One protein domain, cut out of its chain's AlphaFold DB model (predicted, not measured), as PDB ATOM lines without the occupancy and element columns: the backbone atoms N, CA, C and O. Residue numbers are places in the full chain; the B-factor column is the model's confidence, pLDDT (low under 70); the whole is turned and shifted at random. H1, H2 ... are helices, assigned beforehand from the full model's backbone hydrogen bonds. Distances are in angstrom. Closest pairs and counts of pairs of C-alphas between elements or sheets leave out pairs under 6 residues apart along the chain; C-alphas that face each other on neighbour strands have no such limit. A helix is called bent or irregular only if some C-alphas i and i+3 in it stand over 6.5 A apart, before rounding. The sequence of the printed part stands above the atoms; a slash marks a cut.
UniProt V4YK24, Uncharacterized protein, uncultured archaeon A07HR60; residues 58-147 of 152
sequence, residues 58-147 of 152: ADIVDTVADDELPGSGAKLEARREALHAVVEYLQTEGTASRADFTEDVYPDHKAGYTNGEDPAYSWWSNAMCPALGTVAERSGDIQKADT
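This is residues 58 to 147 of the 152 residues of an uncharacterized protein of uncultured archaeon A07HR60 (UniProt V4YK24). Two longer helices, H2 and the bent H4, cross each other on two sides of a small helical body, and two shorter helices bridge them: H1 packs on H2 and the arm H4b, H3 on H2 and the arm H4a. Between H3 and H4 a long loop, residues 106 to 118, makes a wide excursion, its C-alphas 9 to 20 A from the mean of all C-alphas, and after H4b a tail with no named element, residues 140 to 147, leads away from that arm to the last printed residue, Thr 147. The printed part has 90 residues with four named helices, H1, H2, H3 and H4 along the chain, and no named strand; its class is all helix. It is compact and rounded, with a radius of gyration of the C-alphas of 12.0 A and spans of 33 by 26 by 21 A.

H1, residues 58 to 68, touches H2, residues 74 to 93, opposite ways at a steep tilt of 48 degrees; H2 does so with residues 76 to 84 alone, and the closest C-alphas, of Ala 65 and Arg 80, are 5.3 A apart. H2 touches H3, residues 98 to 105, with its residues 82 to 89 alone; the closest C-alphas, of Val 86 and Val 105, are 6.4 A apart, and the two are only just about perpendicular, at 73 degrees. H4, residues 119 to 139, was assigned as one helix by its hydrogen bonds but is bent, with C-alphas 126 and 129 7.0 A apart; its arms, H4a, residues 119 to 126, and H4b, residues 129 to 139, are near each other at a steep tilt of 46 degrees. H3 touches H4a, opposite ways at a steep tilt of 62 degrees, closest at the C-alphas of Thr 102 and Ala 120, 5.9 A apart. H1 touches H4b, opposite ways at a steep tilt of 45 degrees, closest at the C-alphas of Glu 68 and Ala 131, 5.5 A apart. H2, with residues 83 to 87 alone, and H4b only just touch, with 3 pairs of C-alphas within 8 A; they run the same way at a steep tilt of 65 degrees, and their closest C-alphas, of Leu 83 and Leu 132, are 7.2 A apart. H1 and H3 are apart, as are H2 and H4a. In H1, H2, H3, H4a and H4b every O i to N i+4 pair is within hydrogen-bond range.

H1 begins at C-alpha 58, (166.623, 123.167, 227.809), and is 15.0 A long from first to last C-alpha. H2 is 28.5 A long and ends at C-alpha 93, (162.996, 138.384, 220.228). H3 is 10.2 A long, H4a 10.3 A and H4b 15.4 A, the last ending at C-alpha 139, (159.392, 126.452, 233.035).

The two C-alphas farthest apart, of Gly 73 and Thr 147, are 35.5 A apart. The links H1 to H2 and H2 to H3 are tight, and the link H3 to H4, 13 residues, is long. The printed part has no cut. Its mean pLDDT is 93.5, and no printed residue is under 70.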
ATOM      1  N   ALA A  58     166.228 124.140 228.825       90.50
ATOM      2  CA  ALA A  58     166.623 123.167 227.809       90.50
ATOM      3  C   ALA A  58     166.255 121.712 228.175       90.50
ATOM      4  O   ALA A  58     165.826 120.963 227.300       90.50
ATOM      5  N   ASP A  59     166.378 121.322 229.448       94.06
ATOM      6  CA  ASP A  59     165.969 119.998 229.950       94.06
ATOM      7  C   ASP A  59     164.441 119.840 229.930       94.06
ATOM      8  O   ASP A  59     163.907 118.810 229.507       94.06
ATOM      9  N   ILE A  60     163.725 120.911 230.284       95.00
ATOM     10  CA  ILE A  60     162.265 120.970 230.179       95.00
ATOM     11  C   ILE A  60     161.839 120.799 228.721       95.00
ATOM     12  O   ILE A  60     160.927 120.022 228.445       95.00
ATOM     13  N   VAL A  61     162.497 121.483 227.782       95.56
ATOM     14  CA  VAL A  61     162.223 121.348 226.345       95.56
ATOM     15  C   VAL A  61     162.477 119.919 225.859       95.56
ATOM     16  O   VAL A  61     161.634 119.394 225.135       95.56
ATOM     17  N   ASP A  62     163.565 119.260 226.272       94.81
ATOM     18  CA  ASP A  62     163.844 117.862 225.898       94.81
ATOM     19  C   ASP A  62     162.771 116.904 226.440       94.81
ATOM     20  O   ASP A  62     162.203 116.103 225.689       94.81
ATOM     21  N   THR A  63     162.420 117.065 227.718       95.88
ATOM     22  CA  THR A  63     161.387 116.269 228.391       95.88
ATOM     23  C   THR A  63     160.019 116.468 227.743       95.88
ATOM     24  O   THR A  63     159.283 115.511 227.515       95.88
ATOM     25  N   VAL A  64     159.653 117.712 227.427       95.50
ATOM     26  CA  VAL A  64     158.394 118.022 226.740       95.50
ATOM     27  C   VAL A  64     158.416 117.517 225.303       95.50
ATOM     28  O   VAL A  64     157.398 117.037 224.814       95.50
ATOM     29  N   ALA A  65     159.561 117.578 224.628       94.06
ATOM     30  CA  ALA A  65     159.695 117.033 223.291       94.06
ATOM     31  C   ALA A  65     159.406 115.527 223.263       94.06
ATOM     32  O   ALA A  65     158.722 115.075 222.352       94.06
ATOM     33  N   ASP A  66     159.890 114.764 224.245       93.44
ATOM     34  CA  ASP A  66     159.623 113.322 224.348       93.44
ATOM     35  C   ASP A  66     158.142 112.994 224.635       93.44
ATOM     36  O   ASP A  66     157.602 112.040 224.078       93.44
ATOM     37  N   ASP A  67     157.483 113.813 225.458       93.56
ATOM     38  CA  ASP A  67     156.101 113.611 225.926       93.56
ATOM     39  C   ASP A  67     155.048 114.061 224.892       93.56
ATOM     40  O   ASP A  67     154.082 113.348 224.612       93.56
ATOM     41  N   GLU A  68     155.254 115.231 224.278       93.31
ATOM     42  CA  GLU A  68     154.233 115.926 223.485       93.31
ATOM     43  C   GLU A  68     154.445 115.807 221.971       93.31
ATOM     44  O   GLU A  68     153.478 115.855 221.199       93.31
ATOM     45  N   LEU A  69     155.694 115.688 221.499       92.50
ATOM     46  CA  LEU A  69     155.947 115.707 220.060       92.50
ATOM     47  C   LEU A  69     155.653 114.336 219.447       92.50
ATOM     48  O   LEU A  69     156.160 113.307 219.893       92.50
ATOM     49  N   PRO A  70     154.880 114.284 218.350       87.94
ATOM     50  CA  PRO A  70     154.549 113.007 217.750       87.94
ATOM     51  C   PRO A  70     155.789 112.321 217.152       87.94
ATOM     52  O   PRO A  70     156.747 112.965 216.718       87.94
ATOM     53  N   GLY A  71     155.703 111.007 216.960       89.44
ATOM     54  CA  GLY A  71     156.712 110.232 216.232       89.44
ATOM     55  C   GLY A  71     157.804 109.642 217.124       89.44
ATOM     56  O   GLY A  71     157.678 109.583 218.338       89.44
ATOM     57  N   SER A  72     158.848 109.095 216.498       89.50
ATOM     58  CA  SER A  72     159.958 108.427 217.193       89.50
ATOM     59  C   SER A  72     161.225 108.443 216.332       89.50
ATOM     60  O   SER A  72     161.146 108.628 215.109       89.50
ATOM     61  N   GLY A  73     162.381 108.215 216.961       93.00
ATOM     62  CA  GLY A  73     163.693 108.204 216.301       93.00
ATOM     63  C   GLY A  73     163.998 109.536 215.612       93.00
ATOM     64  O   GLY A  73     163.577 110.583 216.091       93.00
ATOM     65  N   ALA A  74     164.609 109.487 214.427       91.69
ATOM     66  CA  ALA A  74     165.031 110.680 213.682       91.69
ATOM     67  C   ALA A  74     163.921 111.726 213.435       91.69
ATOM     68  O   ALA A  74     164.201 112.911 213.282       91.69
ATOM     69  N   LYS A  75     162.645 111.312 213.386       90.81
ATOM     70  CA  LYS A  75     161.526 112.264 213.267       90.81
ATOM     71  C   LYS A  75     161.285 113.037 214.558       90.81
ATOM     72  O   LYS A  75     160.942 114.210 214.485       90.81
ATOM     73  N   LEU A  76     161.402 112.362 215.700       93.31
ATOM     74  CA  LEU A  76     161.262 112.983 217.011       93.31
ATOM     75  C   LEU A  76     162.438 113.923 217.271       93.31
ATOM     76  O   LEU A  76     162.215 115.053 217.680       93.31
ATOM     77  N   GLU A  77     163.657 113.506 216.920       94.06
ATOM     78  CA  GLU A  77     164.859 114.344 217.027       94.06
ATOM     79  C   GLU A  77     164.704 115.652 216.234       94.06
ATOM     80  O   GLU A  77     164.796 116.729 216.811       94.06
ATOM     81  N   ALA A  78     164.302 115.583 214.961       94.94
ATOM     82  CA  ALA A  78     164.078 116.787 214.153       94.94
ATOM     83  C   ALA A  78     162.957 117.701 214.695       94.94
ATOM     84  O   ALA A  78     162.944 118.905 214.442       94.94
ATOM     85  N   ARG A  79     161.972 117.137 215.408       95.88
ATOM     86  CA  ARG A  79     160.892 117.899 216.061       95.88
ATOM     87  C   ARG A  79     161.377 118.556 217.341       95.88
ATOM     88  O   ARG A  79     161.027 119.707 217.579       95.88
ATOM     89  N   ARG A  80     162.199 117.856 218.118       96.56
ATOM     90  CA  ARG A  80     162.876 118.400 219.291       96.56
ATOM     91  C   ARG A  80     163.756 119.580 218.899       96.56
ATOM     92  O   ARG A  80     163.619 120.645 219.487       96.56
ATOM     93  N   GLU A  81     164.575 119.432 217.859       96.62
ATOM     94  CA  GLU A  81     165.400 120.530 217.331       96.62
ATOM     95  C   GLU A  81     164.550 121.738 216.917       96.62
ATOM     96  O   GLU A  81     164.911 122.876 217.203       96.62
ATOM     97  N   ALA A  82     163.388 121.509 216.299       97.44
ATOM     98  CA  ALA A  82     162.467 122.589 215.963       97.44
ATOM     99  C   ALA A  82     161.864 123.273 217.197       97.44
ATOM    100  O   ALA A  82     161.733 124.494 217.203       97.44
ATOM    101  N   LEU A  83     161.529 122.517 218.246       97.38
ATOM    102  CA  LEU A  83     161.031 123.091 219.496       97.38
ATOM    103  C   LEU A  83     162.106 123.935 220.194       97.38
ATOM    104  O   LEU A  83     161.801 125.029 220.661       97.38
ATOM    105  N   HIS A  84     163.362 123.474 220.203       97.12
ATOM    106  CA  HIS A  84     164.484 124.281 220.687       97.12
ATOM    107  C   HIS A  84     164.615 125.587 219.905       97.12
ATOM    108  O   HIS A  84     164.720 126.638 220.526       97.12
ATOM    109  N   ALA A  85     164.540 125.542 218.574       97.50
ATOM    110  CA  ALA A  85     164.632 126.742 217.746       97.50
ATOM    111  C   ALA A  85     163.482 127.732 218.007       97.50
ATOM    112  O   ALA A  85     163.706 128.936 218.048       97.50
ATOM    113  N   VAL A  86     162.259 127.244 218.250       97.06
ATOM    114  CA  VAL A  86     161.114 128.089 218.639       97.06
ATOM    115  C   VAL A  86     161.365 128.783 219.981       97.06
ATOM    116  O   VAL A  86     161.133 129.984 220.106       97.06
ATOM    117  N   VAL A  87     161.854 128.047 220.980       95.94
ATOM    118  CA  VAL A  87     162.144 128.592 222.316       95.94
ATOM    119  C   VAL A  87     163.343 129.545 222.290       95.94
ATOM    120  O   VAL A  87     163.336 130.565 222.973       95.94
ATOM    121  N   GLU A  88     164.370 129.255 221.494       95.81
ATOM    122  CA  GLU A  88     165.524 130.138 221.287       95.81
ATOM    123  C   GLU A  88     165.127 131.436 220.573       95.81
ATOM    124  O   GLU A  88     165.526 132.523 220.998       95.81
ATOM    125  N   TYR A  89     164.290 131.338 219.534       94.94
ATOM    126  CA  TYR A  89     163.738 132.499 218.840       94.94
ATOM    127  C   TYR A  89     162.962 133.392 219.808       94.94
ATOM    128  O   TYR A  89     163.188 134.598 219.859       94.94
ATOM    129  N   LEU A  90     162.112 132.794 220.648       94.31
ATOM    130  CA  LEU A  90     161.330 133.539 221.629       94.31
ATOM    131  C   LEU A  90     162.204 134.196 222.710       94.31
ATOM    132  O   LEU A  90     161.956 135.339 223.070       94.31
ATOM    133  N   GLN A  91     163.262 133.529 223.177       92.94
ATOM    134  CA  GLN A  91     164.228 134.138 224.102       92.94
ATOM    135  C   GLN A  91     165.006 135.301 223.469       92.94
ATOM    136  O   GLN A  91     165.402 136.231 224.171       92.94
ATOM    137  N   THR A  92     165.235 135.251 222.154       93.25
ATOM    138  CA  THR A  92     165.986 136.277 221.420       93.25
ATOM    139  C   THR A  92     165.126 137.506 221.123       93.25
ATOM    140  O   THR A  92     165.552 138.628 221.392       93.25
ATOM    141  N   GLU A  93     163.915 137.302 220.606       92.12
ATOM    142  CA  GLU A  93     162.996 138.384 220.228       92.12
ATOM    143  C   GLU A  93     162.176 138.905 221.422       92.12
ATOM    144  O   GLU A  93     161.689 140.037 221.415       92.12
ATOM    145  N   GLY A  94     162.014 138.092 222.469       92.25
ATOM    146  CA  GLY A  94     161.234 138.381 223.676       92.25
ATOM    147  C   GLY A  94     159.718 138.274 223.491       92.25
ATOM    148  O   GLY A  94     158.984 138.086 224.455       92.25
ATOM    149  N   THR A  95     159.213 138.394 222.266       92.75
ATOM    150  CA  THR A  95     157.805 138.158 221.934       92.75
ATOM    151  C   THR A  95     157.704 137.679 220.497       92.75
ATOM    152  O   THR A  95     158.366 138.231 219.623       92.75
ATOM    153  N   ALA A  96     156.868 136.675 220.239       95.00
ATOM    154  CA  ALA A  96     156.673 136.158 218.890       95.00
ATOM    155  C   ALA A  96     155.257 135.626 218.680       95.00
ATOM    156  O   ALA A  96     154.683 134.934 219.530       95.00
ATOM    157  N   SER A  97     154.697 135.914 217.512       94.94
ATOM    158  CA  SER A  97     153.424 135.364 217.077       94.94
ATOM    159  C   SER A  97     153.634 134.055 216.320       94.94
ATOM    160  O   SER A  97     154.728 133.699 215.877       94.94
ATOM    161  N   ARG A  98     152.533 133.339 216.078       94.19
ATOM    162  CA  ARG A  98     152.538 132.196 215.157       94.19
ATOM    163  C   ARG A  98     153.171 132.543 213.799       94.19
ATOM    164  O   ARG A  98     153.822 131.674 213.223       94.19
ATOM    165  N   ALA A  99     152.897 133.735 213.261       94.56
ATOM    166  CA  ALA A  99     153.379 134.121 211.938       94.56
ATOM    167  C   ALA A  99     154.909 134.167 211.927       94.56
ATOM    168  O   ALA A  99     155.512 133.477 211.107       94.56
ATOM    169  N   ASP A 100     155.499 134.819 212.931       95.94
ATOM    170  CA  ASP A 100     156.947 134.930 213.121       95.94
ATOM    171  C   ASP A 100     157.605 133.543 213.179       95.94
ATOM    172  O   ASP A 100     158.497 133.229 212.396       95.94
ATOM    173  N   PHE A 101     157.068 132.617 213.983       95.62
ATOM    174  CA  PHE A 101     157.595 131.245 214.026       95.62
ATOM    175  C   PHE A 101     157.516 130.521 212.673       95.62
ATOM    176  O   PHE A 101     158.406 129.744 212.316       95.62
ATOM    177  N   THR A 102     156.444 130.735 211.908       94.81
ATOM    178  CA  THR A 102     156.301 130.112 210.585       94.81
ATOM    179  C   THR A 102     157.144 130.773 209.493       94.81
ATOM    180  O   THR A 102     157.437 130.113 208.494       94.81
ATOM    181  N   GLU A 103     157.525 132.036 209.660       95.38
ATOM    182  CA  GLU A 103     158.333 132.792 208.701       95.38
ATOM    183  C   GLU A 103     159.833 132.653 208.977       95.38
ATOM    184  O   GLU A 103     160.588 132.463 208.025       95.38
ATOM    185  N   ASP A 104     160.251 132.651 210.244       96.06
ATOM    186  CA  ASP A 104     161.667 132.665 210.633       96.06
ATOM    187  C   ASP A 104     162.206 131.301 211.089       96.06
ATOM    188  O   ASP A 104     163.350 130.967 210.797       96.06
ATOM    189  N   VAL A 105     161.402 130.473 211.771       96.88
ATOM    190  CA  VAL A 105     161.892 129.198 212.341       96.88
ATOM    191  C   VAL A 105     161.582 128.010 211.434       96.88
ATOM    192  O   VAL A 105     162.431 127.153 211.170       96.88
ATOM    193  N   TYR A 106     160.353 127.936 210.926       95.81
ATOM    194  CA  TYR A 106     159.903 126.816 210.099       95.81
ATOM    195  C   TYR A 106     160.753 126.555 208.835       95.81
ATOM    196  O   TYR A 106     160.964 125.376 208.528       95.81
ATOM    197  N   PRO A 107     161.254 127.557 208.076       96.31
ATOM    198  CA  PRO A 107     162.040 127.297 206.866       96.31
ATOM    199  C   PRO A 107     163.272 126.423 207.108       96.31
ATOM    200  O   PRO A 107     163.563 125.557 206.270       96.31
ATOM    201  N   ASP A 108     163.925 126.583 208.255       96.06
ATOM    202  CA  ASP A 108     165.118 125.836 208.654       96.06
ATOM    203  C   ASP A 108     164.766 124.600 209.500       96.06
ATOM    204  O   ASP A 108     165.365 123.537 209.327       96.06
ATOM    205  N   HIS A 109     163.698 124.667 210.301       95.94
ATOM    206  CA  HIS A 109     163.293 123.612 211.237       95.94
ATOM    207  C   HIS A 109     161.936 122.970 210.899       95.94
ATOM    208  O   HIS A 109     161.027 122.853 211.725       95.94
ATOM    209  N   LYS A 110     161.800 122.468 209.665       92.94
ATOM    210  CA  LYS A 110     160.536 121.900 209.143       92.94
ATOM    211  C   LYS A 110     160.029 120.652 209.877       92.94
ATOM    212  O   LYS A 110     158.863 120.288 209.731       92.94
ATOM    213  N   ALA A 111     160.894 119.931 210.593       92.50
ATOM    214  CA  ALA A 111     160.530 118.774 211.420       92.50
ATOM    215  C   ALA A 111     159.691 117.672 210.718       92.50
ATOM    216  O   ALA A 111     158.820 117.021 211.313       92.50
ATOM    217  N   GLY A 112     159.928 117.476 209.415       89.75
ATOM    218  CA  GLY A 112     159.212 116.508 208.574       89.75
ATOM    219  C   GLY A 112     157.840 116.967 208.059       89.75
ATOM    220  O   GLY A 112     157.158 116.190 207.393       89.75
ATOM    221  N   TYR A 113     157.438 118.209 208.324       90.94
ATOM    222  CA  TYR A 113     156.237 118.828 207.766       90.94
ATOM    223  C   TYR A 113     156.596 119.540 206.460       90.94
ATOM    224  O   TYR A 113     156.830 120.737 206.431       90.94
ATOM    225  N   THR A 114     156.695 118.787 205.365       91.38
ATOM    226  CA  THR A 114     157.081 119.318 204.039       91.38
ATOM    227  C   THR A 114     155.996 119.158 202.979       91.38
ATOM    228  O   THR A 114     156.165 119.590 201.842       91.38
ATOM    229  N   ASN A 115     154.896 118.493 203.320       87.56
ATOM    230  CA  ASN A 115     153.863 118.074 202.382       87.56
ATOM    231  C   ASN A 115     152.482 118.515 202.874       87.56
ATOM    232  O   ASN A 115     152.243 118.564 204.079       87.56
ATOM    233  N   GLY A 116     151.570 118.771 201.934       86.19
ATOM    234  CA  GLY A 116     150.202 119.216 202.206       86.19
ATOM    235  C   GLY A 116     149.903 120.581 201.588       86.19
ATOM    236  O   GLY A 116     150.767 121.175 200.946       86.19
ATOM    237  N   GLU A 117     148.669 121.047 201.775       85.12
ATOM    238  CA  GLU A 117     148.231 122.378 201.330       85.12
ATOM    239  C   GLU A 117     148.890 123.490 202.156       85.12
ATOM    240  O   GLU A 117     149.313 124.491 201.588       85.12
ATOM    241  N   ASP A 118     149.041 123.277 203.470       90.94
ATOM    242  CA  ASP A 118     149.675 124.235 204.380       90.94
ATOM    243  C   ASP A 118     150.566 123.518 205.422       90.94
ATOM    244  O   ASP A 118     150.128 123.153 206.527       90.94
ATOM    245  N   PRO A 119     151.823 123.201 205.053       91.56
ATOM    246  CA  PRO A 119     152.716 122.431 205.911       91.56
ATOM    247  C   PRO A 119     153.204 123.233 207.129       91.56
ATOM    248  O   PRO A 119     153.374 122.641 208.194       91.56
ATOM    249  N   ALA A 120     153.332 124.560 207.020       93.06
ATOM    250  CA  ALA A 120     153.706 125.436 208.132       93.06
ATOM    251  C   ALA A 120     152.596 125.516 209.193       93.06
ATOM    252  O   ALA A 120     152.865 125.365 210.387       93.06
ATOM    253  N   TYR A 121     151.327 125.661 208.780       93.31
ATOM    254  CA  TYR A 121     150.190 125.540 209.699       93.31
ATOM    255  C   TYR A 121     150.191 124.182 210.409       93.31
ATOM    256  O   TYR A 121     150.010 124.107 211.625       93.31
ATOM    257  N   SER A 122     150.415 123.104 209.656       94.12
ATOM    258  CA  SER A 122     150.401 121.742 210.198       94.12
ATOM    259  C   SER A 122     151.543 121.496 211.186       94.12
ATOM    260  O   SER A 122     151.320 120.843 212.203       94.12
ATOM    261  N   TRP A 123     152.734 122.021 210.913       96.12
ATOM    262  CA  TRP A 123     153.885 121.996 211.816       96.12
ATOM    263  C   TRP A 123     153.575 122.701 213.138       96.12
ATOM    264  O   TRP A 123     153.725 122.113 214.211       96.12
ATOM    265  N   TRP A 124     153.055 123.926 213.051       95.38
ATOM    266  CA  TRP A 124     152.720 124.723 214.224       95.38
ATOM    267  C   TRP A 124     151.619 124.062 215.057       95.38
ATOM    268  O   TRP A 124     151.796 123.804 216.243       95.38
ATOM    269  N   SER A 125     150.484 123.744 214.432       93.94
ATOM    270  CA  SER A 125     149.295 123.276 215.146       93.94
ATOM    271  C   SER A 125     149.438 121.867 215.718       93.94
ATOM    272  O   SER A 125     148.813 121.583 216.734       93.94
ATOM    273  N   ASN A 126     150.189 120.972 215.063       92.69
ATOM    274  CA  ASN A 126     150.267 119.566 215.484       92.69
ATOM    275  C   ASN A 126     151.498 119.233 216.331       92.69
ATOM    276  O   ASN A 126     151.548 118.133 216.871       92.69
ATOM    277  N   ALA A 127     152.508 120.103 216.377       94.19
ATOM    278  CA  ALA A 127     153.752 119.812 217.081       94.19
ATOM    279  C   ALA A 127     154.189 120.979 217.970       94.19
ATOM    280  O   ALA A 127     154.259 120.813 219.181       94.19
ATOM    281  N   MET A 128     154.429 122.161 217.398       95.88
ATOM    282  CA  MET A 128     155.059 123.250 218.158       95.88
ATOM    283  C   MET A 128     154.130 123.884 219.191       95.88
ATOM    284  O   MET A 128     154.508 124.006 220.345       95.88
ATOM    285  N   CYS A 129     152.907 124.257 218.810       94.31
ATOM    286  CA  CYS A 129     151.951 124.928 219.692       94.31
ATOM    287  C   CYS A 129     151.616 124.126 220.969       94.31
ATOM    288  O   CYS A 129     151.722 124.703 222.054       94.31
ATOM    289  N   PRO A 130     151.242 122.826 220.901       95.75
ATOM    290  CA  PRO A 130     150.985 122.056 222.118       95.75
ATOM    291  C   PRO A 130     152.245 121.900 222.978       95.75
ATOM    292  O   PRO A 130     152.198 122.193 224.170       95.75
ATOM    293  N   ALA A 131     153.385 121.547 222.375       96.12
ATOM    294  CA  ALA A 131     154.631 121.365 223.112       96.12
ATOM    295  C   ALA A 131     155.113 122.668 223.773       96.12
ATOM    296  O   ALA A 131     155.434 122.673 224.956       96.12
ATOM    297  N   LEU A 132     155.085 123.797 223.063       95.31
ATOM    298  CA  LEU A 132     155.437 125.108 223.614       95.31
ATOM    299  C   LEU A 132     154.500 125.508 224.763       95.31
ATOM    300  O   LEU A 132     154.946 126.066 225.763       95.31
ATOM    301  N   GLY A 133     153.213 125.162 224.666       95.56
ATOM    302  CA  GLY A 133     152.258 125.338 225.758       95.56
ATOM    303  C   GLY A 133     152.656 124.571 227.020       95.56
ATOM    304  O   GLY A 133     152.603 125.135 228.113       95.56
ATOM    305  N   THR A 134     153.100 123.326 226.868       96.00
ATOM    306  CA  THR A 134     153.569 122.491 227.981       96.00
ATOM    307  C   THR A 134     154.909 122.988 228.538       96.00
ATOM    308  O   THR A 134     155.100 122.980 229.755       96.00
ATOM    309  N   VAL A 135     155.818 123.497 227.694       94.62
ATOM    310  CA  VAL A 135     157.059 124.163 228.144       94.62
ATOM    311  C   VAL A 135     156.736 125.379 229.012       94.62
ATOM    312  O   VAL A 135     157.302 125.514 230.097       94.62
ATOM    313  N   ALA A 136     155.794 126.225 228.587       94.56
ATOM    314  CA  ALA A 136     155.357 127.393 229.352       94.56
ATOM    315  C   ALA A 136     154.788 127.012 230.734       94.56
ATOM    316  O   ALA A 136     155.035 127.690 231.727       94.56
ATOM    317  N   GLU A 137     154.070 125.889 230.829       93.88
ATOM    318  CA  GLU A 137     153.531 125.391 232.104       93.88
ATOM    319  C   GLU A 137     154.593 124.848 233.059       93.88
ATOM    320  O   GLU A 137     154.383 124.875 234.272       93.88
ATOM    321  N   ARG A 138     155.699 124.319 232.527       92.94
ATOM    322  CA  ARG A 138     156.743 123.657 233.319       92.94
ATOM    323  C   ARG A 138     157.903 124.583 233.690       92.94
ATOM    324  O   ARG A 138     158.474 124.387 234.754       92.94
ATOM    325  N   SER A 139     158.243 125.551 232.836       89.81
ATOM    326  CA  SER A 139     159.392 126.452 233.035       89.81
ATOM    327  C   SER A 139     159.038 127.734 233.786       89.81
ATOM    328  O   SER A 139     159.775 128.155 234.665       89.81
ATOM    329  N   GLY A 140     157.908 128.371 233.464       85.12
ATOM    330  CA  GLY A 140     157.600 129.721 233.948       85.12
ATOM    331  C   GLY A 140     158.423 130.839 233.286       85.12
ATOM    332  O   GLY A 140     158.016 131.995 233.386       85.12
ATOM    333  N   ASP A 141     159.512 130.511 232.579       87.69
ATOM    334  CA  ASP A 141     160.291 131.433 231.737       87.69
ATOM    335  C   ASP A 141     159.562 131.813 230.447       87.69
ATOM    336  O   ASP A 141     159.735 132.919 229.947       87.69
ATOM    337  N   ILE A 142     158.741 130.898 229.924       91.44
ATOM    338  CA  ILE A 142     157.898 131.124 228.751       91.44
ATOM    339  C   ILE A 142     156.447 131.307 229.195       91.44
ATOM    340  O   ILE A 142     155.896 130.516 229.965       91.44
ATOM    341  N   GLN A 143     155.796 132.329 228.665       92.00
ATOM    342  CA  GLN A 143     154.391 132.651 228.833       92.00
ATOM    343  C   GLN A 143     153.586 132.157 227.629       92.00
ATOM    344  O   GLN A 143     153.949 132.331 226.463       92.00
ATOM    345  N   LYS A 144     152.439 131.528 227.917       93.31
ATOM    346  CA  LYS A 144     151.481 131.124 226.880       93.31
ATOM    347  C   LYS A 144     150.967 132.339 226.113       93.31
ATOM    348  O   LYS A 144     150.872 133.427 226.671       93.31
ATOM    349  N   ALA A 145     150.544 132.095 224.873       92.50
ATOM    350  CA  ALA A 145     149.968 133.123 224.020       92.50
ATOM    351  C   ALA A 145     148.874 133.954 224.716       92.50
ATOM    352  O   ALA A 145     147.916 133.385 225.256       92.50
ATOM    353  N   ASP A 146     148.976 135.285 224.645       90.81
ATOM    354  CA  ASP A 146     147.916 136.194 225.099       90.81
ATOM    355  C   ASP A 146     146.718 136.189 224.119       90.81
ATOM    356  O   ASP A 146     146.693 135.497 223.098       90.81
ATOM    357  N   THR A 147     145.700 137.000 224.399       88.88
ATOM    358  CA  THR A 147     144.526 137.251 223.554       88.88
ATOM    359  C   THR A 147     144.857 137.685 222.122       88.88
ATOM    360  O   THR A 147     144.047 137.443 221.224       88.88
TER     361      THR A 147